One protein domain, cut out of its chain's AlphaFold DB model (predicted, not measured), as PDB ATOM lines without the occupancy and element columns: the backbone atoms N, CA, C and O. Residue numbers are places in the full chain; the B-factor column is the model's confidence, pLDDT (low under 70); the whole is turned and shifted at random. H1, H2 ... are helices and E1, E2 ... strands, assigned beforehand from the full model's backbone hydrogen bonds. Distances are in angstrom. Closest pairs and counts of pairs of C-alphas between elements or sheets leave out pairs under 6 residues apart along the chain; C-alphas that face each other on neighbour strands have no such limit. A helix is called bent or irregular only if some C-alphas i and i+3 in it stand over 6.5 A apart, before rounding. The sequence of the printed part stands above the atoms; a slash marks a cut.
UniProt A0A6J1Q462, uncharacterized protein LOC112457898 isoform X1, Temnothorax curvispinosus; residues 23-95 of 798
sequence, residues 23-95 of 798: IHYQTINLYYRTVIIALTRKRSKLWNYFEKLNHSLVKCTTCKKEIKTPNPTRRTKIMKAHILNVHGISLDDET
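Overview. This is residues 23 to 95 of the 798 residues of the protein "uncharacterized protein LOC112457898 isoform X1" of Temnothorax curvispinosus (UniProt A0A6J1Q462). One long helix, H1, sticks out with residues 23 to 43 as an arm from a small body, where a sheet of three short strands, E1, E2 and E3, sits beside the short helix H2 and the long helix H3. The printed part has 73 residues, with three named helices and three named strands in the order H1 H2 E1 E2 E3 H3. The sheet, order E1 E2 E3, is antiparallel, and the class is mixed, helices and strands. The whole is loose, with a radius of gyration of the C-alphas of 15.7 A and spans of 51 by 25 by 19 A; the arm makes the length.

Arrangement. Start at H1, residues 23 to 39, which is not on the sheet and touches no helix. Next look at H2, residues 45 to 49, which only grazes the sheet with residues 47 to 49. Then E1, residues 50 to 54, E2, residues 57 to 60, and E3, residues 66 to 68, form a meander, each strand the antiparallel neighbour of the one before. In the hairpin E1 and E2, N 51 and O 59 are 2.8 A apart; in the hairpin E2 and E3, N 67 and O 58 are 2.8 A apart. H3, residues 72 to 87, only grazes the sheet with residues 75 to 83. It touches H2 with residues 76 to 83 alone; the closest C-alphas, of Leu 46 and Lys 80, are 7.2 A apart. O i to N i+4 pairs are within hydrogen-bond range in 11 of 13 cases in H1, 10 of 12 in H3 and 0 of 1 in H2, where 2 of 2 O i to N i+3 pairs are.

Along the chain. Find C-alpha 23 at (-23.564, -30.221, 10.476); H1 runs 24.5 A from there to C-alpha 39. H2 is 8.0 A long, E1 11.7 A, E2 10.0 A and E3 6.8 A. H3 runs 22.6 A to C-alpha 87 at (24.132, -35.729, -4.534) and is irregular: C-alphas 73 and 76 are 7.2 A apart.

Size, cuts and confidence. The two C-alphas farthest apart, of Ile 23 and Gly 88, are 51.8 A apart. The printed part has no cut, and its links are tight. Look for pLDDT under 70 at residue 34, residues 36 to 41 and residues 93 to 95.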
ATOM      1  N   ILE A  23     -24.684 -31.145  10.725       87.19
ATOM      2  CA  ILE A  23     -23.564 -30.221  10.476       87.19
ATOM      3  C   ILE A  23     -22.383 -30.551  11.397       87.19
ATOM      4  O   ILE A  23     -21.247 -30.658  10.926       87.19
ATOM      5  N   HIS A  24     -22.640 -30.778  12.686       88.44
ATOM      6  CA  HIS A  24     -21.606 -31.123  13.657       88.44
ATOM      7  C   HIS A  24     -20.908 -32.443  13.286       88.44
ATOM      8  O   HIS A  24     -19.681 -32.504  13.197       88.44
ATOM      9  N   TYR A  25     -21.684 -33.471  12.925       89.06
ATOM     10  CA  TYR A  25     -21.164 -34.764  12.477       89.06
ATOM     11  C   TYR A  25     -20.310 -34.654  11.203       89.06
ATOM     12  O   TYR A  25     -19.237 -35.252  11.116       89.06
ATOM     13  N   GLN A  26     -20.735 -33.858  10.212       88.44
ATOM     14  CA  GLN A  26     -19.931 -33.632   9.006       88.44
ATOM     15  C   GLN A  26     -18.614 -32.917   9.306       88.44
ATOM     16  O   GLN A  26     -17.598 -33.238   8.686       88.44
ATOM     17  N   THR A  27     -18.625 -31.985  10.256       84.12
ATOM     18  CA  THR A  27     -17.443 -31.212  10.649       84.12
ATOM     19  C   THR A  27     -16.424 -32.106  11.359       84.12
ATOM     20  O   THR A  27     -15.256 -32.124  10.968       84.12
ATOM     21  N   ILE A  28     -16.879 -32.945  12.297       84.94
ATOM     22  CA  ILE A  28     -16.047 -33.953  12.974       84.94
ATOM     23  C   ILE A  28     -15.466 -34.949  11.962       84.94
ATOM     24  O   ILE A  28     -14.268 -35.227  11.979       84.94
ATOM     25  N   ASN A  29     -16.271 -35.454  11.023       82.62
ATOM     26  CA  ASN A  29     -15.799 -36.421  10.028       82.62
ATOM     27  C   ASN A  29     -14.754 -35.805   9.071       82.62
ATOM     28  O   ASN A  29     -13.779 -36.459   8.692       82.62
ATOM     29  N   LEU A  30     -14.901 -34.520   8.720       78.31
ATOM     30  CA  LEU A  30     -13.896 -33.787   7.942       78.31
ATOM     31  C   LEU A  30     -12.583 -33.605   8.719       78.31
ATOM     32  O   LEU A  30     -11.506 -33.788   8.143       78.31
ATOM     33  N   TYR A  31     -12.674 -33.276  10.010       83.00
ATOM     34  CA  TYR A  31     -11.528 -33.147  10.908       83.00
ATOM     35  C   TYR A  31     -10.769 -34.478  11.031       83.00
ATOM     36  O   TYR A  31      -9.584 -34.546  10.702       83.00
ATOM     37  N   TYR A  32     -11.468 -35.574  11.341       72.38
ATOM     38  CA  TYR A  32     -10.872 -36.914  11.418       72.38
ATOM     39  C   TYR A  32     -10.220 -37.349  10.097       72.38
ATOM     40  O   TYR A  32      -9.093 -37.846  10.093       72.38
ATOM     41  N   ARG A  33     -10.865 -37.107   8.945       70.38
ATOM     42  CA  ARG A  33     -10.289 -37.457   7.632       70.38
ATOM     43  C   ARG A  33      -9.053 -36.654   7.259       70.38
ATOM     44  O   ARG A  33      -8.227 -37.158   6.506       70.38
ATOM     45  N   THR A  34      -8.943 -35.407   7.694       67.69
ATOM     46  CA  THR A  34      -7.820 -34.547   7.302       67.69
ATOM     47  C   THR A  34      -6.637 -34.681   8.247       67.69
ATOM     48  O   THR A  34      -5.505 -34.718   7.770       67.69
ATOM     49  N   VAL A  35      -6.886 -34.827   9.549       72.31
ATOM     50  CA  VAL A  35      -5.834 -34.887  10.570       72.31
ATOM     51  C   VAL A  35      -5.282 -36.309  10.720       72.31
ATOM     52  O   VAL A  35      -4.072 -36.505  10.618       72.31
ATOM     53  N   ILE A  36      -6.138 -37.330  10.846       65.88
ATOM     54  CA  ILE A  36      -5.666 -38.701  11.123       65.88
ATOM     55  C   ILE A  36      -5.056 -39.372   9.884       65.88
ATOM     56  O   ILE A  36      -4.010 -40.009   9.981       65.88
ATOM     57  N   ILE A  37      -5.631 -39.180   8.689       60.88
ATOM     58  CA  ILE A  37      -5.061 -39.740   7.442       60.88
ATOM     59  C   ILE A  37      -3.712 -39.078   7.092       60.88
ATOM     60  O   ILE A  37      -2.881 -39.676   6.405       60.88
ATOM     61  N   ALA A  38      -3.475 -37.848   7.560       56.41
ATOM     62  CA  ALA A  38      -2.186 -37.183   7.403       56.41
ATOM     63  C   ALA A  38      -1.114 -37.744   8.355       56.41
ATOM     64  O   ALA A  38       0.048 -37.809   7.956       56.41
ATOM     65  N   LEU A  39      -1.502 -38.182   9.558       56.94
ATOM     66  CA  LEU A  39      -0.592 -38.709  10.581       56.94
ATOM     67  C   LEU A  39      -0.187 -40.177  10.353       56.94
ATOM     68  O   LEU A  39       0.923 -40.558  10.706       56.94
ATOM     69  N   THR A  40      -1.025 -40.999   9.713       53.72
ATOM     70  CA  THR A  40      -0.779 -42.455   9.592       53.72
ATOM     71  C   THR A  40      -0.035 -42.899   8.325       53.72
ATOM     72  O   THR A  40       0.295 -44.077   8.175       53.72
ATOM     73  N   ARG A  41       0.293 -41.998   7.389       62.09
ATOM     74  CA  ARG A  41       1.095 -42.363   6.206       62.09
ATOM     75  C   ARG A  41       2.582 -42.374   6.544       62.09
ATOM     76  O   ARG A  41       3.178 -41.306   6.666       62.09
ATOM     77  N   LYS A  42       3.191 -43.571   6.582       70.62
ATOM     78  CA  LYS A  42       4.655 -43.747   6.609       70.62
ATOM     79  C   LYS A  42       5.297 -42.794   5.594       70.62
ATOM     80  O   LYS A  42       5.065 -42.883   4.385       70.62
ATOM     81  N   ARG A  43       6.050 -41.821   6.108       76.19
ATOM     82  CA  ARG A  43       6.722 -40.786   5.319       76.19
ATOM     83  C   ARG A  43       7.744 -41.483   4.417       76.19
ATOM     84  O   ARG A  43       8.583 -42.230   4.902       76.19
ATOM     85  N   SER A  44       7.652 -41.302   3.095       86.62
ATOM     86  CA  SER A  44       8.576 -41.971   2.163       86.62
ATOM     87  C   SER A  44      10.029 -41.606   2.488       86.62
ATOM     88  O   SER A  44      10.273 -40.417   2.707       86.62
ATOM     89  N   LYS A  45      10.980 -42.552   2.387       91.94
ATOM     90  CA  LYS A  45      12.433 -42.328   2.595       91.94
ATOM     91  C   LYS A  45      12.962 -41.061   1.891       91.94
ATOM     92  O   LYS A  45      13.792 -40.340   2.431       91.94
ATOM     93  N   LEU A  46      12.400 -40.716   0.725       94.06
ATOM     94  CA  LEU A  46      12.689 -39.484  -0.026       94.06
ATOM     95  C   LEU A  46      12.561 -38.192   0.800       94.06
ATOM     96  O   LEU A  46      13.314 -37.250   0.580       94.06
ATOM     97  N   TRP A  47      11.614 -38.117   1.734       95.12
ATOM     98  CA  TRP A  47      11.389 -36.914   2.535       95.12
ATOM     99  C   TRP A  47      12.395 -36.736   3.680       95.12
ATOM    100  O   TRP A  47      12.353 -35.688   4.318       95.12
ATOM    101  N   ASN A  48      13.305 -37.687   3.910       95.81
ATOM    102  CA  ASN A  48      14.419 -37.514   4.853       95.81
ATOM    103  C   ASN A  48      15.449 -36.494   4.329       95.81
ATOM    104  O   ASN A  48      16.172 -35.870   5.095       95.81
ATOM    105  N   TYR A  49      15.457 -36.266   3.015       97.38
ATOM    106  CA  TYR A  49      16.376 -35.362   2.320       97.38
ATOM    107  C   TYR A  49      15.750 -34.006   1.969       97.38
ATOM    108  O   TYR A  49      16.364 -33.181   1.285       97.38
ATOM    109  N   PHE A  50      14.493 -33.785   2.363       97.44
ATOM    110  CA  PHE A  50      13.753 -32.588   1.989       97.44
ATOM    111  C   PHE A  50      12.889 -32.051   3.122       97.44
ATOM    112  O   PHE A  50      12.039 -32.741   3.684       97.44
ATOM    113  N   GLU A  51      13.026 -30.754   3.343       97.25
ATOM    114  CA  GLU A  51      12.160 -29.953   4.185       97.25
ATOM    115  C   GLU A  51      11.089 -29.276   3.317       97.25
ATOM    116  O   GLU A  51      11.362 -28.727   2.242       97.25
ATOM    117  N   LYS A  52       9.825 -29.347   3.738       96.69
ATOM    118  CA  LYS A  52       8.714 -28.755   2.987       96.69
ATOM    119  C   LYS A  52       8.511 -27.308   3.434       96.69
ATOM    120  O   LYS A  52       7.930 -27.087   4.485       96.69
ATOM    121  N   LEU A  53       8.888 -26.347   2.587       95.38
ATOM    122  CA  LEU A  53       8.659 -24.922   2.852       95.38
ATOM    123  C   LEU A  53       7.206 -24.513   2.564       95.38
ATOM    124  O   LEU A  53       6.552 -23.883   3.384       95.38
ATOM    125  N   ASN A  54       6.659 -24.882   1.396       94.00
ATOM    126  CA  ASN A  54       5.253 -24.619   1.052       94.00
ATOM    127  C   ASN A  54       4.700 -25.626   0.020       94.00
ATOM    128  O   ASN A  54       5.355 -26.598  -0.356       94.00
ATOM    129  N   HIS A  55       3.462 -25.435  -0.459       89.12
ATOM    130  CA  HIS A  55       2.830 -26.351  -1.427       89.12
ATOM    131  C   HIS A  55       3.519 -26.373  -2.814       89.12
ATOM    132  O   HIS A  55       3.219 -27.222  -3.650       89.12
ATOM    133  N   SER A  56       4.458 -25.484  -3.101       94.19
ATOM    134  CA  SER A  56       5.163 -25.434  -4.388       94.19
ATOM    135  C   SER A  56       6.679 -25.372  -4.252       94.19
ATOM    136  O   SER A  56       7.363 -25.237  -5.263       94.19
ATOM    137  N   LEU A  57       7.214 -25.491  -3.039       96.38
ATOM    138  CA  LEU A  57       8.625 -25.282  -2.746       96.38
ATOM    139  C   LEU A  57       9.085 -26.270  -1.673       96.38
ATOM    140  O   LEU A  57       8.439 -26.416  -0.633       96.38
ATOM    141  N   VAL A  58      10.190 -26.953  -1.947       97.62
ATOM    142  CA  VAL A  58      10.874 -27.846  -1.002       97.62
ATOM    143  C   VAL A  58      12.341 -27.446  -0.929       97.62
ATOM    144  O   VAL A  58      12.903 -27.032  -1.941       97.62
ATOM    145  N   LYS A  59      12.959 -27.560   0.241       98.06
ATOM    146  CA  LYS A  59      14.377 -27.278   0.468       98.06
ATOM    147  C   LYS A  59      15.108 -28.598   0.651       98.06
ATOM    148  O   LYS A  59      14.689 -29.417   1.464       98.06
ATOM    149  N   CYS A  60      16.152 -28.845  -0.133       98.25
ATOM    150  CA  CYS A  60      16.991 -30.020   0.084       98.25
ATOM    151  C   CYS A  60      17.762 -29.848   1.395       98.25
ATOM    152  O   CYS A  60      18.412 -28.823   1.588       98.25
ATOM    153  N   THR A  61      17.695 -30.822   2.300       97.62
ATOM    154  CA  THR A  61      18.383 -30.733   3.596       97.62
ATOM    155  C   THR A  61      19.901 -30.846   3.449       97.62
ATOM    156  O   THR A  61      20.608 -30.225   4.243       97.62
ATOM    157  N   THR A  62      20.376 -31.532   2.398       96.25
ATOM    158  CA  THR A  62      21.794 -31.769   2.082       96.25
ATOM    159  C   THR A  62      22.485 -30.546   1.461       96.25
ATOM    160  O   THR A  62      23.440 -30.051   2.041       96.25
ATOM    161  N   CYS A  63      22.010 -29.994   0.331       97.44
ATOM    162  CA  CYS A  63      22.625 -28.791  -0.283       97.44
ATOM    163  C   CYS A  63      21.958 -27.457   0.091       97.44
ATOM    164  O   CYS A  63      22.308 -26.424  -0.476       97.44
ATOM    165  N   LYS A  64      20.930 -27.459   0.949       97.69
ATOM    166  CA  LYS A  64      20.110 -26.277   1.303       97.69
ATOM    167  C   LYS A  64      19.412 -25.574   0.126       97.69
ATOM    168  O   LYS A  64      18.750 -24.559   0.338       97.69
ATOM    169  N   LYS A  65      19.477 -26.119  -1.096       97.69
ATOM    170  CA  LYS A  65      18.873 -25.534  -2.301       97.69
ATOM    171  C   LYS A  65      17.350 -25.643  -2.284       97.69
ATOM    172  O   LYS A  65      16.790 -26.720  -2.062       97.69
ATOM    173  N   GLU A  66      16.679 -24.542  -2.603       97.94
ATOM    174  CA  GLU A  66      15.228 -24.504  -2.777       97.94
ATOM    175  C   GLU A  66      14.809 -24.946  -4.184       97.94
ATOM    176  O   GLU A  66      15.355 -24.512  -5.202       97.94
ATOM    177  N   ILE A  67      13.801 -25.813  -4.258       97.12
ATOM    178  CA  ILE A  67      13.341 -26.450  -5.491       97.12
ATOM    179  C   ILE A  67      11.854 -26.193  -5.682       97.12
ATOM    180  O   ILE A  67      11.002 -26.645  -4.909       97.12
ATOM    181  N   LYS A  68      11.525 -25.506  -6.779       96.44
ATOM    182  CA  LYS A  68      10.141 -25.244  -7.180       96.44
ATOM    183  C   LYS A  68       9.494 -26.508  -7.752       96.44
ATOM    184  O   LYS A  68       9.950 -27.075  -8.743       96.44
ATOM    185  N   THR A  69       8.383 -26.923  -7.154       93.00
ATOM    186  CA  THR A  69       7.575 -28.089  -7.533       93.00
ATOM    187  C   THR A  69       6.129 -27.664  -7.835       93.00
ATOM    188  O   THR A  69       5.226 -27.850  -7.023       93.00
ATOM    189  N   PRO A  70       5.865 -27.094  -9.028       78.19
ATOM    190  CA  PRO A  70       4.579 -26.460  -9.346       78.19
ATOM    191  C   PRO A  70       3.398 -27.438  -9.476       78.19
ATOM    192  O   PRO A  70       2.256 -27.008  -9.585       78.19
ATOM    193  N   ASN A  71       3.638 -28.754  -9.496       82.75
ATOM    194  CA  ASN A  71       2.589 -29.765  -9.629       82.75
ATOM    195  C   ASN A  71       2.800 -30.914  -8.620       82.75
ATOM    196  O   ASN A  71       3.850 -31.566  -8.689       82.75
ATOM    197  N   PRO A  72       1.809 -31.235  -7.758       81.19
ATOM    198  CA  PRO A  72       1.904 -32.319  -6.774       81.19
ATOM    199  C   PRO A  72       2.278 -33.672  -7.383       81.19
ATOM    200  O   PRO A  72       3.095 -34.392  -6.822       81.19
ATOM    201  N   THR A  73       1.756 -33.987  -8.573       82.25
ATOM    202  CA  THR A  73       2.002 -35.274  -9.256       82.25
ATOM    203  C   THR A  73       3.437 -35.423  -9.770       82.25
ATOM    204  O   THR A  73       3.897 -36.533 -10.024       82.25
ATOM    205  N   ARG A  74       4.164 -34.310  -9.937       86.56
ATOM    206  CA  ARG A  74       5.558 -34.298 -10.409       86.56
ATOM    207  C   ARG A  74       6.568 -34.017  -9.303       86.56
ATOM    208  O   ARG A  74       7.762 -34.157  -9.558       86.56
ATOM    209  N   ARG A  75       6.112 -33.642  -8.104       92.69
ATOM    210  CA  ARG A  75       6.971 -33.261  -6.975       92.69
ATOM    211  C   ARG A  75       7.989 -34.359  -6.652       92.69
ATOM    212  O   ARG A  75       9.184 -34.090  -6.691       92.69
ATOM    213  N   THR A  76       7.528 -35.595  -6.471       92.38
ATOM    214  CA  THR A  76       8.382 -36.758  -6.171       92.38
ATOM    215  C   THR A  76       9.452 -36.986  -7.242       92.38
ATOM    216  O   THR A  76      10.609 -37.210  -6.913       92.38
ATOM    217  N   LYS A  77       9.104 -36.855  -8.532       90.00
ATOM    218  CA  LYS A  77      10.059 -37.030  -9.644       90.00
ATOM    219  C   LYS A  77      11.135 -35.946  -9.668       90.00
ATOM    220  O   LYS A  77      12.284 -36.236  -9.976       90.00
ATOM    221  N   ILE A  78      10.763 -34.700  -9.369       94.38
ATOM    222  CA  ILE A  78      11.709 -33.576  -9.312       94.38
ATOM    223  C   ILE A  78      12.663 -33.753  -8.125       94.38
ATOM    224  O   ILE A  78      13.864 -33.582  -8.290       94.38
ATOM    225  N   MET A  79      12.132 -34.142  -6.965       96.19
ATOM    226  CA  MET A  79      12.905 -34.425  -5.755       96.19
ATOM    227  C   MET A  79      13.896 -35.579  -5.965       96.19
ATOM    228  O   MET A  79      15.087 -35.393  -5.732       96.19
ATOM    229  N   LYS A  80      13.439 -36.724  -6.499       94.25
ATOM    230  CA  LYS A  80      14.309 -37.861  -6.854       94.25
ATOM    231  C   LYS A  80      15.415 -37.450  -7.828       94.25
ATOM    232  O   LYS A  80      16.582 -37.731  -7.596       94.25
ATOM    233  N   ALA A  81      15.059 -36.723  -8.889       91.81
ATOM    234  CA  ALA A  81      16.036 -36.254  -9.864       91.81
ATOM    235  C   ALA A  81      17.051 -35.277  -9.255       91.81
ATOM    236  O   ALA A  81      18.200 -35.274  -9.676       91.81
ATOM    237  N   HIS A  82      16.652 -34.430  -8.307       96.38
ATOM    238  CA  HIS A  82      17.590 -33.533  -7.643       96.38
ATOM    239  C   HIS A  82      18.609 -34.304  -6.808       96.38
ATOM    240  O   HIS A  82      19.800 -34.102  -7.003       96.38
ATOM    241  N   ILE A  83      18.147 -35.208  -5.941       96.19
ATOM    242  CA  ILE A  83      19.035 -36.000  -5.084       96.19
ATOM    243  C   ILE A  83      20.010 -36.815  -5.928       96.19
ATOM    244  O   ILE A  83      21.213 -36.737  -5.714       96.19
ATOM    245  N   LEU A  84      19.514 -37.509  -6.949       92.38
ATOM    246  CA  LEU A  84      20.373 -38.311  -7.805       92.38
ATOM    247  C   LEU A  84      21.403 -37.460  -8.566       92.38
ATOM    248  O   LEU A  84      22.576 -37.801  -8.598       92.38
ATOM    249  N   ASN A  85      20.987 -36.349  -9.188       90.44
ATOM    250  CA  ASN A  85      21.890 -35.580 -10.054       90.44
ATOM    251  C   ASN A  85      22.839 -34.649  -9.289       90.44
ATOM    252  O   ASN A  85      23.879 -34.295  -9.829       90.44
ATOM    253  N   VAL A  86      22.456 -34.183  -8.096       95.00
ATOM    254  CA  VAL A  86      23.261 -33.236  -7.303       95.00
ATOM    255  C   VAL A  86      24.067 -33.956  -6.231       95.00
ATOM    256  O   VAL A  86      25.183 -33.542  -5.945       95.00
ATOM    257  N   HIS A  87      23.517 -35.023  -5.653       94.00
ATOM    258  CA  HIS A  87      24.132 -35.729  -4.534       94.00
ATOM    259  C   HIS A  87      24.595 -37.144  -4.882       94.00
ATOM    260  O   HIS A  87      25.225 -37.777  -4.047       94.00
ATOM    261  N   GLY A  88      24.273 -37.673  -6.068       91.00
ATOM    262  CA  GLY A  88      24.616 -39.052  -6.438       91.00
ATOM    263  C   GLY A  88      23.867 -40.120  -5.632       91.00
ATOM    264  O   GLY A  88      24.092 -41.306  -5.838       91.00
ATOM    265  N   ILE A  89      22.956 -39.725  -4.738       91.81
ATOM    266  CA  ILE A  89      22.238 -40.651  -3.863       91.81
ATOM    267  C   ILE A  89      21.079 -41.269  -4.658       91.81
ATOM    268  O   ILE A  89      20.127 -40.586  -5.052       91.81
ATOM    269  N   SER A  90      21.154 -42.574  -4.900       90.12
ATOM    270  CA  SER A  90      20.019 -43.352  -5.400       90.12
ATOM    271  C   SER A  90      19.127 -43.748  -4.224       90.12
ATOM    272  O   SER A  90      19.616 -44.248  -3.218       90.12
ATOM    273  N   LEU A  91      17.821 -43.492  -4.324       84.12
ATOM    274  CA  LEU A  91      16.844 -43.797  -3.264       84.12
ATOM    275  C   LEU A  91      15.992 -45.034  -3.547       84.12
ATOM    276  O   LEU A  91      15.104 -45.352  -2.755       84.12
ATOM    277  N   ASP A  92      16.233 -45.677  -4.683       72.25
ATOM    278  CA  ASP A  92      15.480 -46.834  -5.124       72.25
ATOM    279  C   ASP A  92      16.370 -48.078  -4.960       72.25
ATOM    280  O   ASP A  92      17.297 -48.273  -5.741       72.25
ATOM    281  N   ASP A  93      16.061 -48.910  -3.956       56.12
ATOM    282  CA  ASP A  93      16.411 -50.346  -3.954       56.12
ATOM    283  C   ASP A  93      15.656 -51.091  -5.076       56.12
ATOM    284  O   ASP A  93      15.967 -52.227  -5.419       56.12
ATOM    285  N   GLU A  94      14.670 -50.441  -5.701       55.16
ATOM    286  CA  GLU A  94      14.080 -50.880  -6.959       55.16
ATOM    287  C   GLU A  94      14.984 -50.429  -8.111       55.16
ATOM    288  O   GLU A  94      14.869 -49.313  -8.632       55.16
ATOM    289  N   THR A  95      15.904 -51.301  -8.518       53.84
ATOM    290  CA  THR A  95      16.627 -51.151  -9.778       53.84
ATOM    291  C   THR A  95      15.597 -50.995 -10.900       53.84
ATOM    292  O   THR A  95      14.916 -51.933 -11.301       53.84
TER     293      THR A  95